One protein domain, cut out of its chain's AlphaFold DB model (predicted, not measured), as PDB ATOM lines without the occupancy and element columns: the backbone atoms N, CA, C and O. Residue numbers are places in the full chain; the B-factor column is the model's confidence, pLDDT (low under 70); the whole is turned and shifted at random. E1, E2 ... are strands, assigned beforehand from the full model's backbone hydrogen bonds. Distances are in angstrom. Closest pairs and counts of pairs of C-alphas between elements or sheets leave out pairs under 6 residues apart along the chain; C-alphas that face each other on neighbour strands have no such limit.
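AT A GLANCE: This is residues 64 to 158 of the 195 residues of the protein "SURF1-like protein" of Sphingomonas taxi (UniProt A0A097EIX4). One strongly twisted sheet of six strands is folded back on itself, so that E1 and E5 on one side partly face E4, E3 and E2 on the other, with E6 as the hinge between them. Out of this folded body reaches the long loop that joins E5 to E6, and its residues 128 to 134 stick out as an arm at one end of the longest axis. The printed part has 95 residues with six named strands, E1 to E6 in that order along the chain, and no named helix; the sheet is mixed, in the order E1, E5, E6, E4, E3, E2. The class is all strand, though under half of the residues, 42 of the 95, are in named elements. The whole is compact, with a radius of gyration of the C-alphas of 13.4 A and spans of 40 by 28 by 25 A.

IN THESE COORDINATES: Find C-alpha 64 at (5.017, -0.697, 15.186); from there E1 runs through residues 64 to 69 over 16.3 A. After a tight link of 2 residues, look for C-alpha 72 at (-6.113, 17.303, 15.905), where E2 begins; it takes residues 72 to 79 and 19.8 A. E3 follows as residues 85 to 91, 19.1 A long, and E4 as residues 96 to 102, 17.9 A long. Read on past 11 residues to E5, residues 114 to 122, the longest strand by residues, 21.1 A from first to last C-alpha; it bends by 74 degrees at residue 119. E6, residues 141 to 145, is 12.8 A long and ends at C-alpha 145, (-3.520, 3.798, 12.580).

HOW THE PARTS SIT: Start at the edge strand E1, whose one neighbour is E5, antiparallel at 130 degrees between their directions; look at N 67 and O 116, 2.9 A apart and within hydrogen-bond range, as are N 118 and O 65 at 3.0 A. E5 and E6 form a hairpin, antiparallel at 128 degrees, with N 121 and O 142 within hydrogen-bond range at 2.8 A. The one parallel pair is E6 and E4, at 48 degrees, where N 98 and O 143 are 2.8 A apart, within hydrogen-bond range. Then comes a meander, E2, E3 and E4, each strand the antiparallel neighbour of the one before. In its hairpin of E3 and E4, at 155 degrees, check N 89 and O 97, within hydrogen-bond range at 2.8 A. In its hairpin of E2 and E3, at 157 degrees, check N 88 and O 76, within hydrogen-bond range at 2.9 A; E2 is the other edge strand. The folded sheet is one sheet bent back into two leaves: E1 and E5 face E4, E3 and E2, with 14 pairs of C-alphas within 11 A. Between E1 and E3 the closest C-alphas, those of Cys 69 and Cys 91, are 5.6 A apart. E1 and E4 are only just apart, their closest C-alphas 8.5 A from each other. E2 and E5 are apart, while E1 and E2 meet only through their link.

THE WHOLE: The two C-alphas farthest apart are those of Phe 134 and Leu 150, 40.3 A, while C-alphas 64 and 158 are 9.9 A apart. The printed part has no cut. The long links are E4 to E5, with 11 residues, and E5 to E6, with 18; in the second, residues 128 to 134 stand free. Residues 146 to 158 after E6 hold no named element. The mean pLDDT of the printed part is 93.7, and no printed residue of this model is under 70.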
ATOM      1  N   ARG A  64       6.127  -0.948  14.271       98.06
ATOM      2  CA  ARG A  64       5.017  -0.697  15.186       98.06
ATOM      3  C   ARG A  64       5.331   0.537  16.018       98.06
ATOM      4  O   ARG A  64       6.443   0.679  16.528       98.06
ATOM      5  N   THR A  65       4.358   1.423  16.143       97.94
ATOM      6  CA  THR A  65       4.531   2.685  16.852       97.94
ATOM      7  C   THR A  65       3.275   3.066  17.616       97.94
ATOM      8  O   THR A  65       2.160   2.720  17.223       97.94
ATOM      9  N   THR A  66       3.461   3.812  18.698       97.50
ATOM     10  CA  THR A  66       2.377   4.422  19.466       97.50
ATOM     11  C   THR A  66       2.627   5.915  19.637       97.50
ATOM     12  O   THR A  66       3.770   6.373  19.704       97.50
ATOM     13  N   ALA A  67       1.548   6.688  19.668       96.94
ATOM     14  CA  ALA A  67       1.576   8.109  19.983       96.94
ATOM     15  C   ALA A  67       0.216   8.563  20.513       96.94
ATOM     16  O   ALA A  67      -0.809   7.943  20.240       96.94
ATOM     17  N   THR A  68       0.196   9.684  21.225       96.56
ATOM     18  CA  THR A  68      -1.048  10.305  21.685       96.56
ATOM     19  C   THR A  68      -1.275  11.598  20.925       96.56
ATOM     20  O   THR A  68      -0.473  12.527  21.009       96.56
ATOM     21  N   CYS A  69      -2.393  11.682  20.210       95.88
ATOM     22  CA  CYS A  69      -2.860  12.925  19.616       95.88
ATOM     23  C   CYS A  69      -3.898  13.546  20.549       95.88
ATOM     24  O   CYS A  69      -5.060  13.158  20.510       95.88
ATOM     25  N   ALA A  70      -3.499  14.485  21.411       93.94
ATOM     26  CA  ALA A  70      -4.424  15.090  22.377       93.94
ATOM     27  C   ALA A  70      -5.626  15.765  21.689       93.94
ATOM     28  O   ALA A  70      -6.766  15.568  22.099       93.94
ATOM     29  N   ARG A  71      -5.363  16.526  20.619       93.56
ATOM     30  CA  ARG A  71      -6.376  17.123  19.745       93.56
ATOM     31  C   ARG A  71      -5.798  17.318  18.336       93.56
ATOM     32  O   ARG A  71      -4.670  17.806  18.232       93.56
ATOM     33  N   PRO A  72      -6.536  16.985  17.262       95.75
ATOM     34  CA  PRO A  72      -6.113  17.303  15.905       95.75
ATOM     35  C   PRO A  72      -6.149  18.819  15.680       95.75
ATOM     36  O   PRO A  72      -7.148  19.476  15.975       95.75
ATOM     37  N   LEU A  73      -5.058  19.361  15.142       95.62
ATOM     38  CA  LEU A  73      -4.942  20.754  14.704       95.62
ATOM     39  C   LEU A  73      -5.635  20.970  13.356       95.62
ATOM     40  O   LEU A  73      -6.193  22.032  13.097       95.62
ATOM     41  N   GLY A  74      -5.616  19.943  12.509       94.69
ATOM     42  CA  GLY A  74      -6.252  19.934  11.202       94.69
ATOM     43  C   GLY A  74      -6.482  18.509  10.724       94.69
ATOM     44  O   GLY A  74      -5.858  17.566  11.210       94.69
ATOM     45  N   GLN A  75      -7.414  18.350   9.789       95.44
ATOM     46  CA  GLN A  75      -7.669  17.081   9.116       95.44
ATOM     47  C   GLN A  75      -7.844  17.342   7.623       95.44
ATOM     48  O   GLN A  75      -8.479  18.323   7.234       95.44
ATOM     49  N   ARG A  76      -7.275  16.474   6.788       95.50
ATOM     50  CA  ARG A  76      -7.346  16.572   5.329       95.50
ATOM     51  C   ARG A  76      -7.568  15.210   4.694       95.50
ATOM     52  O   ARG A  76      -7.111  14.191   5.212       95.50
ATOM     53  N   LEU A  77      -8.227  15.213   3.543       96.00
ATOM     54  CA  LEU A  77      -8.328  14.051   2.670       96.00
ATOM     55  C   LEU A  77      -7.213  14.107   1.624       96.00
ATOM     56  O   LEU A  77      -6.937  15.161   1.053       96.00
ATOM     57  N   ALA A  78      -6.569  12.970   1.377       95.00
ATOM     58  CA  ALA A  78      -5.597  12.800   0.302       95.00
ATOM     59  C   ALA A  78      -5.957  11.566  -0.532       95.00
ATOM     60  O   ALA A  78      -6.457  10.580   0.006       95.00
ATOM     61  N   GLY A  79      -5.690  11.583  -1.838       93.69
ATOM     62  CA  GLY A  79      -5.965  10.428  -2.697       93.69
ATOM     63  C   GLY A  79      -5.217   9.173  -2.227       93.69
ATOM     64  O   GLY A  79      -4.049   9.239  -1.843       93.69
ATOM     65  N   ALA A  80      -5.885   8.023  -2.237       93.00
ATOM     66  CA  ALA A  80      -5.369   6.714  -1.824       93.00
ATOM     67  C   ALA A  80      -5.561   5.643  -2.917       93.00
ATOM     68  O   ALA A  80      -5.617   4.448  -2.631       93.00
ATOM     69  N   GLY A  81      -5.658   6.072  -4.182       91.38
ATOM     70  CA  GLY A  81      -5.853   5.184  -5.326       91.38
ATOM     71  C   GLY A  81      -7.176   4.427  -5.230       91.38
ATOM     72  O   GLY A  81      -8.218   5.027  -4.977       91.38
ATOM     73  N   ALA A  82      -7.129   3.103  -5.389       91.81
ATOM     74  CA  ALA A  82      -8.311   2.241  -5.327       91.81
ATOM     75  C   ALA A  82      -9.032   2.264  -3.963       91.81
ATOM     76  O   ALA A  82     -10.214   1.946  -3.896       91.81
ATOM     77  N   ALA A  83      -8.351   2.671  -2.883       93.00
ATOM     78  CA  ALA A  83      -8.955   2.800  -1.555       93.00
ATOM     79  C   ALA A  83      -9.754   4.109  -1.360       93.00
ATOM     80  O   ALA A  83     -10.235   4.368  -0.257       93.00
ATOM     81  N   GLY A  84      -9.877   4.946  -2.399       95.56
ATOM     82  CA  GLY A  84     -10.565   6.236  -2.342       95.56
ATOM     83  C   GLY A  84      -9.669   7.330  -1.769       95.56
ATOM     84  O   GLY A  84      -8.607   7.629  -2.316       95.56
ATOM     85  N   PHE A  85     -10.082   7.926  -0.656       96.50
ATOM     86  CA  PHE A  85      -9.381   8.993   0.050       96.50
ATOM     87  C   PHE A  85      -8.930   8.515   1.426       96.50
ATOM     88  O   PHE A  85      -9.688   7.890   2.159       96.50
ATOM     89  N   ARG A  86      -7.697   8.842   1.809       96.88
ATOM     90  CA  ARG A  86      -7.190   8.630   3.168       96.88
ATOM     91  C   ARG A  86      -7.391   9.891   3.994       96.88
ATOM     92  O   ARG A  86      -7.032  10.984   3.550       96.88
ATOM     93  N   LEU A  87      -7.930   9.731   5.196       97.50
ATOM     94  CA  LEU A  87      -8.056  10.819   6.152       97.50
ATOM     95  C   LEU A  87      -6.772  10.934   6.969       97.50
ATOM     96  O   LEU A  87      -6.383   9.994   7.666       97.50
ATOM     97  N   ILE A  88      -6.141  12.102   6.899       97.31
ATOM     98  CA  ILE A  88      -4.915  12.425   7.621       97.31
ATOM     99  C   ILE A  88      -5.211  13.539   8.615       97.31
ATOM    100  O   ILE A  88      -5.711  14.593   8.227       97.31
ATOM    101  N   ALA A  89      -4.875  13.315   9.878       97.00
ATOM    102  CA  ALA A  89      -4.920  14.307  10.936       97.00
ATOM    103  C   ALA A  89      -3.508  14.807  11.261       97.00
ATOM    104  O   ALA A  89      -2.584  14.013  11.444       97.00
ATOM    105  N   ASP A  90      -3.356  16.122  11.365       95.69
ATOM    106  CA  ASP A  90      -2.158  16.749  11.912       95.69
ATOM    107  C   ASP A  90      -2.375  17.002  13.400       95.69
ATOM    108  O   ASP A  90      -3.362  17.616  13.811       95.69
ATOM    109  N   CYS A  91      -1.445  16.525  14.212       94.62
ATOM    110  CA  CYS A  91      -1.452  16.669  15.656       94.62
ATOM    111  C   CYS A  91      -0.307  17.596  16.088       94.62
ATOM    112  O   CYS A  91       0.599  17.914  15.312       94.62
ATOM    113  N   GLY A  92      -0.338  18.046  17.344       89.38
ATOM    114  CA  GLY A  92       0.785  18.783  17.929       89.38
ATOM    115  C   GLY A  92       2.099  17.987  17.889       89.38
ATOM    116  O   GLY A  92       2.098  16.767  17.728       89.38
ATOM    117  N   ASN A  93       3.224  18.686  18.062       85.44
ATOM    118  CA  ASN A  93       4.576  18.104  18.105       85.44
ATOM    119  C   ASN A  93       5.015  17.388  16.812       85.44
ATOM    120  O   ASN A  93       5.867  16.508  16.851       85.44
ATOM    121  N   GLY A  94       4.431  17.749  15.664       86.44
ATOM    122  CA  GLY A  94       4.807  17.192  14.360       86.44
ATOM    123  C   GLY A  94       4.272  15.784  14.078       86.44
ATOM    124  O   GLY A  94       4.600  15.218  13.037       86.44
ATOM    125  N   LEU A  95       3.431  15.228  14.958       94.94
ATOM    126  CA  LEU A  95       2.764  13.948  14.729       94.94
ATOM    127  C   LEU A  95       1.727  14.093  13.610       94.94
ATOM    128  O   LEU A  95       0.815  14.915  13.686       94.94
ATOM    129  N   VAL A  96       1.829  13.238  12.599       96.12
ATOM    130  CA  VAL A  96       0.843  13.130  11.522       96.12
ATOM    131  C   VAL A  96       0.273  11.718  11.555       96.12
ATOM    132  O   VAL A  96       1.033  10.751  11.624       96.12
ATOM    133  N   VAL A  97      -1.053  11.588  11.510       97.56
ATOM    134  CA  VAL A  97      -1.756  10.306  11.655       97.56
ATOM    135  C   VAL A  97      -2.690  10.067  10.477       97.56
ATOM    136  O   VAL A  97      -3.561  10.886  10.208       97.56
ATOM    137  N   GLN A  98      -2.570   8.928   9.805       97.81
ATOM    138  CA  GLN A  98      -3.579   8.441   8.869       97.81
ATOM    139  C   GLN A  98      -4.561   7.547   9.618       97.81
ATOM    140  O   GLN A  98      -4.201   6.477  10.103       97.81
ATOM    141  N   LEU A  99      -5.809   7.997   9.707       97.81
ATOM    142  CA  LEU A  99      -6.840   7.373  10.535       97.81
ATOM    143  C   LEU A  99      -7.513   6.192   9.831       97.81
ATOM    144  O   LEU A  99      -7.808   5.190  10.465       97.81
ATOM    145  N   GLY A 100      -7.724   6.292   8.524       97.50
ATOM    146  CA  GLY A 100      -8.425   5.292   7.724       97.50
ATOM    147  C   GLY A 100      -8.707   5.816   6.321       97.50
ATOM    148  O   GLY A 100      -8.242   6.905   5.955       97.50
ATOM    149  N   THR A 101      -9.483   5.065   5.545       97.75
ATOM    150  CA  THR A 101      -9.879   5.451   4.184       97.75
ATOM    151  C   THR A 101     -11.393   5.561   4.014       97.75
ATOM    152  O   THR A 101     -12.168   5.010   4.789       97.75
ATOM    153  N   THR A 102     -11.831   6.311   3.009       97.56
ATOM    154  CA  THR A 102     -13.238   6.508   2.653       97.56
ATOM    155  C   THR A 102     -13.363   6.768   1.151       97.56
ATOM    156  O   THR A 102     -12.509   7.451   0.586       97.56
ATOM    157  N   PRO A 103     -14.401   6.259   0.467       97.00
ATOM    158  CA  PRO A 103     -14.669   6.630  -0.920       97.00
ATOM    159  C   PRO A 103     -15.244   8.050  -1.058       97.00
ATOM    160  O   PRO A 103     -15.216   8.603  -2.154       97.00
ATOM    161  N   ASP A 104     -15.762   8.643   0.024       96.38
ATOM    162  CA  ASP A 104     -16.415   9.955   0.004       96.38
ATOM    163  C   ASP A 104     -15.382  11.108   0.025       96.38
ATOM    164  O   ASP A 104     -14.694  11.296   1.036       96.38
ATOM    165  N   PRO A 105     -15.276  11.924  -1.047       94.81
ATOM    166  CA  PRO A 105     -14.352  13.061  -1.115       94.81
ATOM    167  C   PRO A 105     -14.735  14.231  -0.196       94.81
ATOM    168  O   PRO A 105     -13.939  15.154  -0.021       94.81
ATOM    169  N   MET A 106     -15.948  14.230   0.362       95.31
ATOM    170  CA  MET A 106     -16.475  15.278   1.241       95.31
ATOM    171  C   MET A 106     -16.612  14.809   2.697       95.31
ATOM    172  O   MET A 106     -17.180  15.531   3.523       95.31
ATOM    173  N   PHE A 107     -16.069  13.634   3.032       96.12
ATOM    174  CA  PHE A 107     -16.186  13.044   4.362       96.12
ATOM    175  C   PHE A 107     -15.669  13.983   5.462       96.12
ATOM    176  O   PHE A 107     -14.544  14.486   5.410       96.12
ATOM    177  N   LYS A 108     -16.477  14.164   6.513       92.88
ATOM    178  CA  LYS A 108     -16.118  14.942   7.706       92.88
ATOM    179  C   LYS A 108     -16.040  14.034   8.924       92.88
ATOM    180  O   LYS A 108     -17.049  13.528   9.410       92.88
ATOM    181  N   SER A 109     -14.830  13.867   9.438       92.12
ATOM    182  CA  SER A 109     -14.572  13.067  10.630       92.12
ATOM    183  C   SER A 109     -15.057  13.752  11.904       92.12
ATOM    184  O   SER A 109     -14.941  14.967  12.059       92.12
ATOM    185  N   ARG A 110     -15.539  12.945  12.852       92.44
ATOM    186  CA  ARG A 110     -15.850  13.368  14.229       92.44
ATOM    187  C   ARG A 110     -14.744  13.011  15.224       92.44
ATOM    188  O   ARG A 110     -14.921  13.193  16.424       92.44
ATOM    189  N   TRP A 111     -13.622  12.474  14.747       95.12
ATOM    190  CA  TRP A 111     -12.509  12.089  15.606       95.12
ATOM    191  C   TRP A 111     -11.857  13.322  16.246       95.12
ATOM    192  O   TRP A 111     -11.447  14.247  15.541       95.12
ATOM    193  N   SER A 112     -11.769  13.327  17.577       94.69
ATOM    194  CA  SER A 112     -11.314  14.463  18.391       94.69
ATOM    195  C   SER A 112      -9.924  14.280  19.009       94.69
ATOM    196  O   SER A 112      -9.444  15.194  19.676       94.69
ATOM    197  N   GLY A 113      -9.264  13.146  18.762       94.81
ATOM    198  CA  GLY A 113      -7.975  12.791  19.356       94.81
ATOM    199  C   GLY A 113      -8.033  11.476  20.136       94.81
ATOM    200  O   GLY A 113      -9.049  10.783  20.153       94.81
ATOM    201  N   GLY A 114      -6.918  11.123  20.767       95.00
ATOM    202  CA  GLY A 114      -6.757   9.932  21.593       95.00
ATOM    203  C   GLY A 114      -5.391   9.269  21.428       95.00
ATOM    204  O   GLY A 114      -4.523   9.736  20.683       95.00
ATOM    205  N   ALA A 115      -5.210   8.158  22.140       96.19
ATOM    206  CA  ALA A 115      -4.090   7.256  21.913       96.19
ATOM    207  C   ALA A 115      -4.255   6.570  20.551       96.19
ATOM    208  O   ALA A 115      -5.325   6.054  20.229       96.19
ATOM    209  N   VAL A 116      -3.187   6.559  19.760       97.06
ATOM    210  CA  VAL A 116      -3.143   5.920  18.448       97.06
ATOM    211  C   VAL A 116      -1.985   4.937  18.424       97.06
ATOM    212  O   VAL A 116      -0.856   5.249  18.805       97.06
ATOM    213  N   SER A 117      -2.279   3.728  17.966       97.50
ATOM    214  CA  SER A 117      -1.287   2.697  17.683       97.50
ATOM    215  C   SER A 117      -1.387   2.295  16.221       97.50
ATOM    216  O   SER A 117      -2.437   2.455  15.589       97.50
ATOM    217  N   GLY A 118      -0.262   1.868  15.665       97.75
ATOM    218  CA  GLY A 118      -0.166   1.640  14.240       97.75
ATOM    219  C   GLY A 118       1.237   1.293  13.797       97.75
ATOM    220  O   GLY A 118       2.044   0.748  14.558       97.75
ATOM    221  N   TYR A 119       1.541   1.651  12.557       97.69
ATOM    222  CA  TYR A 119       2.875   1.517  11.993       97.69
ATOM    223  C   TYR A 119       3.342   2.806  11.320       97.69
ATOM    224  O   TYR A 119       2.544   3.660  10.940       97.69
ATOM    225  N   ILE A 120       4.656   2.945  11.181       97.25
ATOM    226  CA  ILE A 120       5.274   4.104  10.537       97.25
ATOM    227  C   ILE A 120       5.263   3.914   9.017       97.25
ATOM    228  O   ILE A 120       5.684   2.877   8.507       97.25
ATOM    229  N   SER A 121       4.817   4.929   8.290       95.88
ATOM    230  CA  SER A 121       4.910   5.035   6.835       95.88
ATOM    231  C   SER A 121       5.347   6.448   6.450       95.88
ATOM    232  O   SER A 121       5.557   7.301   7.313       95.88
ATOM    233  N   HIS A 122       5.465   6.724   5.157       94.19
ATOM    234  CA  HIS A 122       5.664   8.079   4.665       94.19
ATOM    235  C   HIS A 122       4.340   8.835   4.536       94.19
ATOM    236  O   HIS A 122       3.332   8.299   4.068       94.19
ATOM    237  N   ALA A 123       4.352  10.113   4.913       92.44
ATOM    238  CA  ALA A 123       3.269  11.030   4.588       92.44
ATOM    239  C   ALA A 123       3.212  11.259   3.066       92.44
ATOM    240  O   ALA A 123       4.261  11.217   2.414       92.44
ATOM    241  N   PRO A 124       2.029  11.539   2.480       89.38
ATOM    242  CA  PRO A 124       1.947  11.937   1.079       89.38
ATOM    243  C   PRO A 124       2.884  13.114   0.801       89.38
ATOM    244  O   PRO A 124       2.822  14.129   1.501       89.38
ATOM    245  N   ASP A 125       3.751  12.959  -0.199       84.88
ATOM    246  CA  ASP A 125       4.625  14.040  -0.637       84.88
ATOM    247  C   ASP A 125       3.821  14.996  -1.523       84.88
ATOM    248  O   ASP A 125       3.231  14.588  -2.525       84.88
ATOM    249  N   GLY A 126       3.737  16.257  -1.102       79.25
ATOM    250  CA  GLY A 126       3.040  17.312  -1.835       79.25
ATOM    251  C   GLY A 126       3.935  18.050  -2.829       79.25
ATOM    252  O   GLY A 126       3.452  18.939  -3.530       79.25
ATOM    253  N   ARG A 127       5.235  17.736  -2.874       86.12
ATOM    254  CA  ARG A 127       6.187  18.406  -3.764       86.12
ATOM    255  C   ARG A 127       5.948  17.984  -5.208       86.12
ATOM    256  O   ARG A 127       5.733  16.812  -5.510       86.12
ATOM    257  N   SER A 128       6.013  18.952  -6.118       87.81
ATOM    258  CA  SER A 128       6.029  18.662  -7.551       87.81
ATOM    259  C   SER A 128       7.359  18.021  -7.950       87.81
ATOM    260  O   SER A 128       8.366  18.181  -7.259       87.81
ATOM    261  N   LEU A 129       7.385  17.351  -9.107       87.19
ATOM    262  CA  LEU A 129       8.610  16.758  -9.654       87.19
ATOM    263  C   LEU A 129       9.742  17.786  -9.818       87.19
ATOM    264  O   LEU A 129      10.902  17.455  -9.630       87.19
ATOM    265  N   ILE A 130       9.409  19.032 -10.164       88.62
ATOM    266  CA  ILE A 130      10.395  20.114 -10.292       88.62
ATOM    267  C   ILE A 130      10.831  20.597  -8.905       88.62
ATOM    268  O   ILE A 130      12.011  20.844  -8.684       88.62
ATOM    269  N   GLY A 131       9.897  20.704  -7.954       86.25
ATOM    270  CA  GLY A 131      10.199  21.131  -6.588       86.25
ATOM    271  C   GLY A 131      11.146  20.176  -5.856       86.25
ATOM    272  O   GLY A 131      12.049  20.633  -5.161       86.25
ATOM    273  N   SER A 132      11.005  18.863  -6.059       86.19
ATOM    274  CA  SER A 132      11.868  17.857  -5.420       86.19
ATOM    275  C   SER A 132      13.319  17.863  -5.920       86.19
ATOM    276  O   SER A 132      14.191  17.303  -5.257       86.19
ATOM    277  N   LEU A 133      13.609  18.512  -7.054       89.56
ATOM    278  CA  LEU A 133      14.984  18.696  -7.531       89.56
ATOM    279  C   LEU A 133      15.765  19.714  -6.693       89.56
ATOM    280  O   LEU A 133      16.988  19.626  -6.640       89.56
ATOM    281  N   PHE A 134      15.075  20.662  -6.052       91.06
ATOM    282  CA  PHE A 134      15.694  21.742  -5.274       91.06
ATOM    283  C   PHE A 134      15.493  21.588  -3.763       91.06
ATOM    284  O   PHE A 134      16.261  22.143  -2.982       91.06
ATOM    285  N   ASP A 135      14.474  20.838  -3.340       86.62
ATOM    286  CA  ASP A 135      14.209  20.544  -1.935       86.62
ATOM    287  C   ASP A 135      14.618  19.107  -1.583       86.62
ATOM    288  O   ASP A 135      13.942  18.137  -1.930       86.62
ATOM    289  N   HIS A 136      15.722  18.985  -0.845       85.38
ATOM    290  CA  HIS A 136      16.260  17.712  -0.356       85.38
ATOM    291  C   HIS A 136      15.851  17.396   1.088       85.38
ATOM    292  O   HIS A 136      16.476  16.558   1.740       85.38
ATOM    293  N   SER A 137      14.817  18.061   1.615       85.75
ATOM    294  CA  SER A 137      14.293  17.725   2.934       85.75
ATOM    295  C   SER A 137      13.762  16.283   2.963       85.75
ATOM    296  O   SER A 137      13.138  15.821   1.992       85.75
ATOM    297  N   PRO A 138      14.018  15.543   4.059       86.69
ATOM    298  CA  PRO A 138      13.567  14.167   4.192       86.69
ATOM    299  C   PRO A 138      12.041  14.104   4.218       86.69
ATOM    300  O   PRO A 138      11.368  14.968   4.790       86.69
ATOM    301  N   GLN A 139      11.486  13.054   3.612       89.56
ATOM    302  CA  GLN A 139      10.045  12.854   3.593       89.56
ATOM    303  C   GLN A 139       9.528  12.657   5.020       89.56
ATOM    304  O   GLN A 139      10.073  11.882   5.807       89.56
ATOM    305  N   ARG A 140       8.460  13.378   5.372       91.44
ATOM    306  CA  ARG A 140       7.879  13.285   6.714       91.44
ATOM    307  C   ARG A 140       7.311  11.891   6.963       91.44
ATOM    308  O   ARG A 140       6.682  11.296   6.087       91.44
ATOM    309  N   LEU A 141       7.487  11.412   8.189       95.12
ATOM    310  CA  LEU A 141       6.865  10.180   8.653       95.12
ATOM    311  C   LEU A 141       5.392  10.413   9.016       95.12
ATOM    312  O   LEU A 141       4.971  11.515   9.366       95.12
ATOM    313  N   LEU A 142       4.618   9.343   8.922       96.00
ATOM    314  CA  LEU A 142       3.181   9.271   9.142       96.00
ATOM    315  C   LEU A 142       2.891   8.022   9.971       96.00
ATOM    316  O   LEU A 142       3.356   6.934   9.637       96.00
ATOM    317  N   LEU A 143       2.098   8.159  11.029       97.75
ATOM    318  CA  LEU A 143       1.564   7.021  11.766       97.75
ATOM    319  C   LEU A 143       0.294   6.543  11.064       97.75
ATOM    320  O   LEU A 143      -0.700   7.263  11.022       97.75
ATOM    321  N   VAL A 144       0.298   5.332  10.522       97.88
ATOM    322  CA  VAL A 144      -0.899   4.708   9.951       97.88
ATOM    323  C   VAL A 144      -1.596   3.909  11.044       97.88
ATOM    324  O   VAL A 144      -1.030   2.940  11.546       97.88
ATOM    325  N   ALA A 145      -2.785   4.354  11.450       98.00
ATOM    326  CA  ALA A 145      -3.520   3.798  12.580       98.00
ATOM    327  C   ALA A 145      -4.050   2.387  12.284       98.00
ATOM    328  O   ALA A 145      -4.531   2.121  11.180       98.00
ATOM    329  N   ASP A 146      -4.013   1.504  13.283       96.69
ATOM    330  CA  ASP A 146      -4.578   0.152  13.166       96.69
ATOM    331  C   ASP A 146      -6.106   0.158  13.179       96.69
ATOM    332  O   ASP A 146      -6.751  -0.536  12.394       96.69
ATOM    333  N   ALA A 147      -6.680   0.935  14.098       94.81
ATOM    334  CA  ALA A 147      -8.114   1.014  14.314       94.81
ATOM    335  C   ALA A 147      -8.650   2.327  13.728       94.81
ATOM    336  O   ALA A 147      -8.291   3.402  14.224       94.81
ATOM    337  N   PRO A 148      -9.503   2.268  12.691       94.88
ATOM    338  CA  PRO A 148     -10.113   3.462  12.143       94.88
ATOM    339  C   PRO A 148     -11.211   4.002  13.075       94.88
ATOM    340  O   PRO A 148     -11.969   3.229  13.668       94.88
ATOM    341  N   PRO A 149     -11.353   5.333  13.190       93.06
ATOM    342  CA  PRO A 149     -12.554   5.955  13.733       93.06
ATOM    343  C   PRO A 149     -13.820   5.562  12.952       93.06
ATOM    344  O   PRO A 149     -13.759   5.179  11.784       93.06
ATOM    345  N   LEU A 150     -14.987   5.718  13.586       91.69
ATOM    346  CA  LEU A 150     -16.286   5.437  12.963       91.69
ATOM    347  C   LEU A 150     -16.450   6.158  11.614       91.69
ATOM    348  O   LEU A 150     -16.174   7.353  11.496       91.69
ATOM    349  N   GLY A 151     -16.955   5.426  10.619       92.44
ATOM    350  CA  GLY A 151     -17.188   5.934   9.263       92.44
ATOM    351  C   GLY A 151     -15.982   5.844   8.324       92.44
ATOM    352  O   GLY A 151     -16.103   6.234   7.168       92.44
ATOM    353  N   LEU A 152     -14.845   5.315   8.787       96.44
ATOM    354  CA  LEU A 152     -13.672   5.039   7.957       96.44
ATOM    355  C   LEU A 152     -13.440   3.531   7.829       96.44
ATOM    356  O   LEU A 152     -13.641   2.767   8.773       96.44
ATOM    357  N   ALA A 153     -12.974   3.111   6.660       96.94
ATOM    358  CA  ALA A 153     -12.444   1.778   6.438       96.94
ATOM    359  C   ALA A 153     -11.028   1.652   7.024       96.94
ATOM    360  O   ALA A 153     -10.285   2.634   7.141       96.94
ATOM    361  N   ALA A 154     -10.661   0.424   7.392       96.38
ATOM    362  CA  ALA A 154      -9.347   0.117   7.942       96.38
ATOM    363  C   ALA A 154      -8.233   0.389   6.924       96.38
ATOM    364  O   ALA A 154      -8.397   0.183   5.719       96.38
ATOM    365  N   ASN A 155      -7.082   0.830   7.427       96.25
ATOM    366  CA  ASN A 155      -5.900   1.009   6.598       96.25
ATOM    367  C   ASN A 155      -5.366  -0.338   6.091       96.25
ATOM    368  O   ASN A 155      -5.554  -1.387   6.711       96.25
ATOM    369  N   GLY A 156      -4.641  -0.287   4.972       91.88
ATOM    370  CA  GLY A 156      -3.840  -1.420   4.520       91.88
ATOM    371  C   GLY A 156      -2.770  -1.800   5.546       91.88
ATOM    372  O   GLY A 156      -2.412  -1.018   6.427       91.88
ATOM    373  N   LYS A 157      -2.243  -3.017   5.426       91.81
ATOM    374  CA  LYS A 157      -1.075  -3.447   6.202       91.81
ATOM    375  C   LYS A 157       0.206  -2.856   5.596       91.81
ATOM    376  O   LYS A 157       0.192  -2.472   4.424       91.81
ATOM    377  N   PRO A 158       1.318  -2.812   6.352       91.94
ATOM    378  CA  PRO A 158       2.631  -2.565   5.772       91.94
ATOM    379  C   PRO A 158       2.876  -3.471   4.566       91.94
ATOM    380  O   PRO A 158       2.772  -4.692   4.681       91.94
TER     381      PRO A 158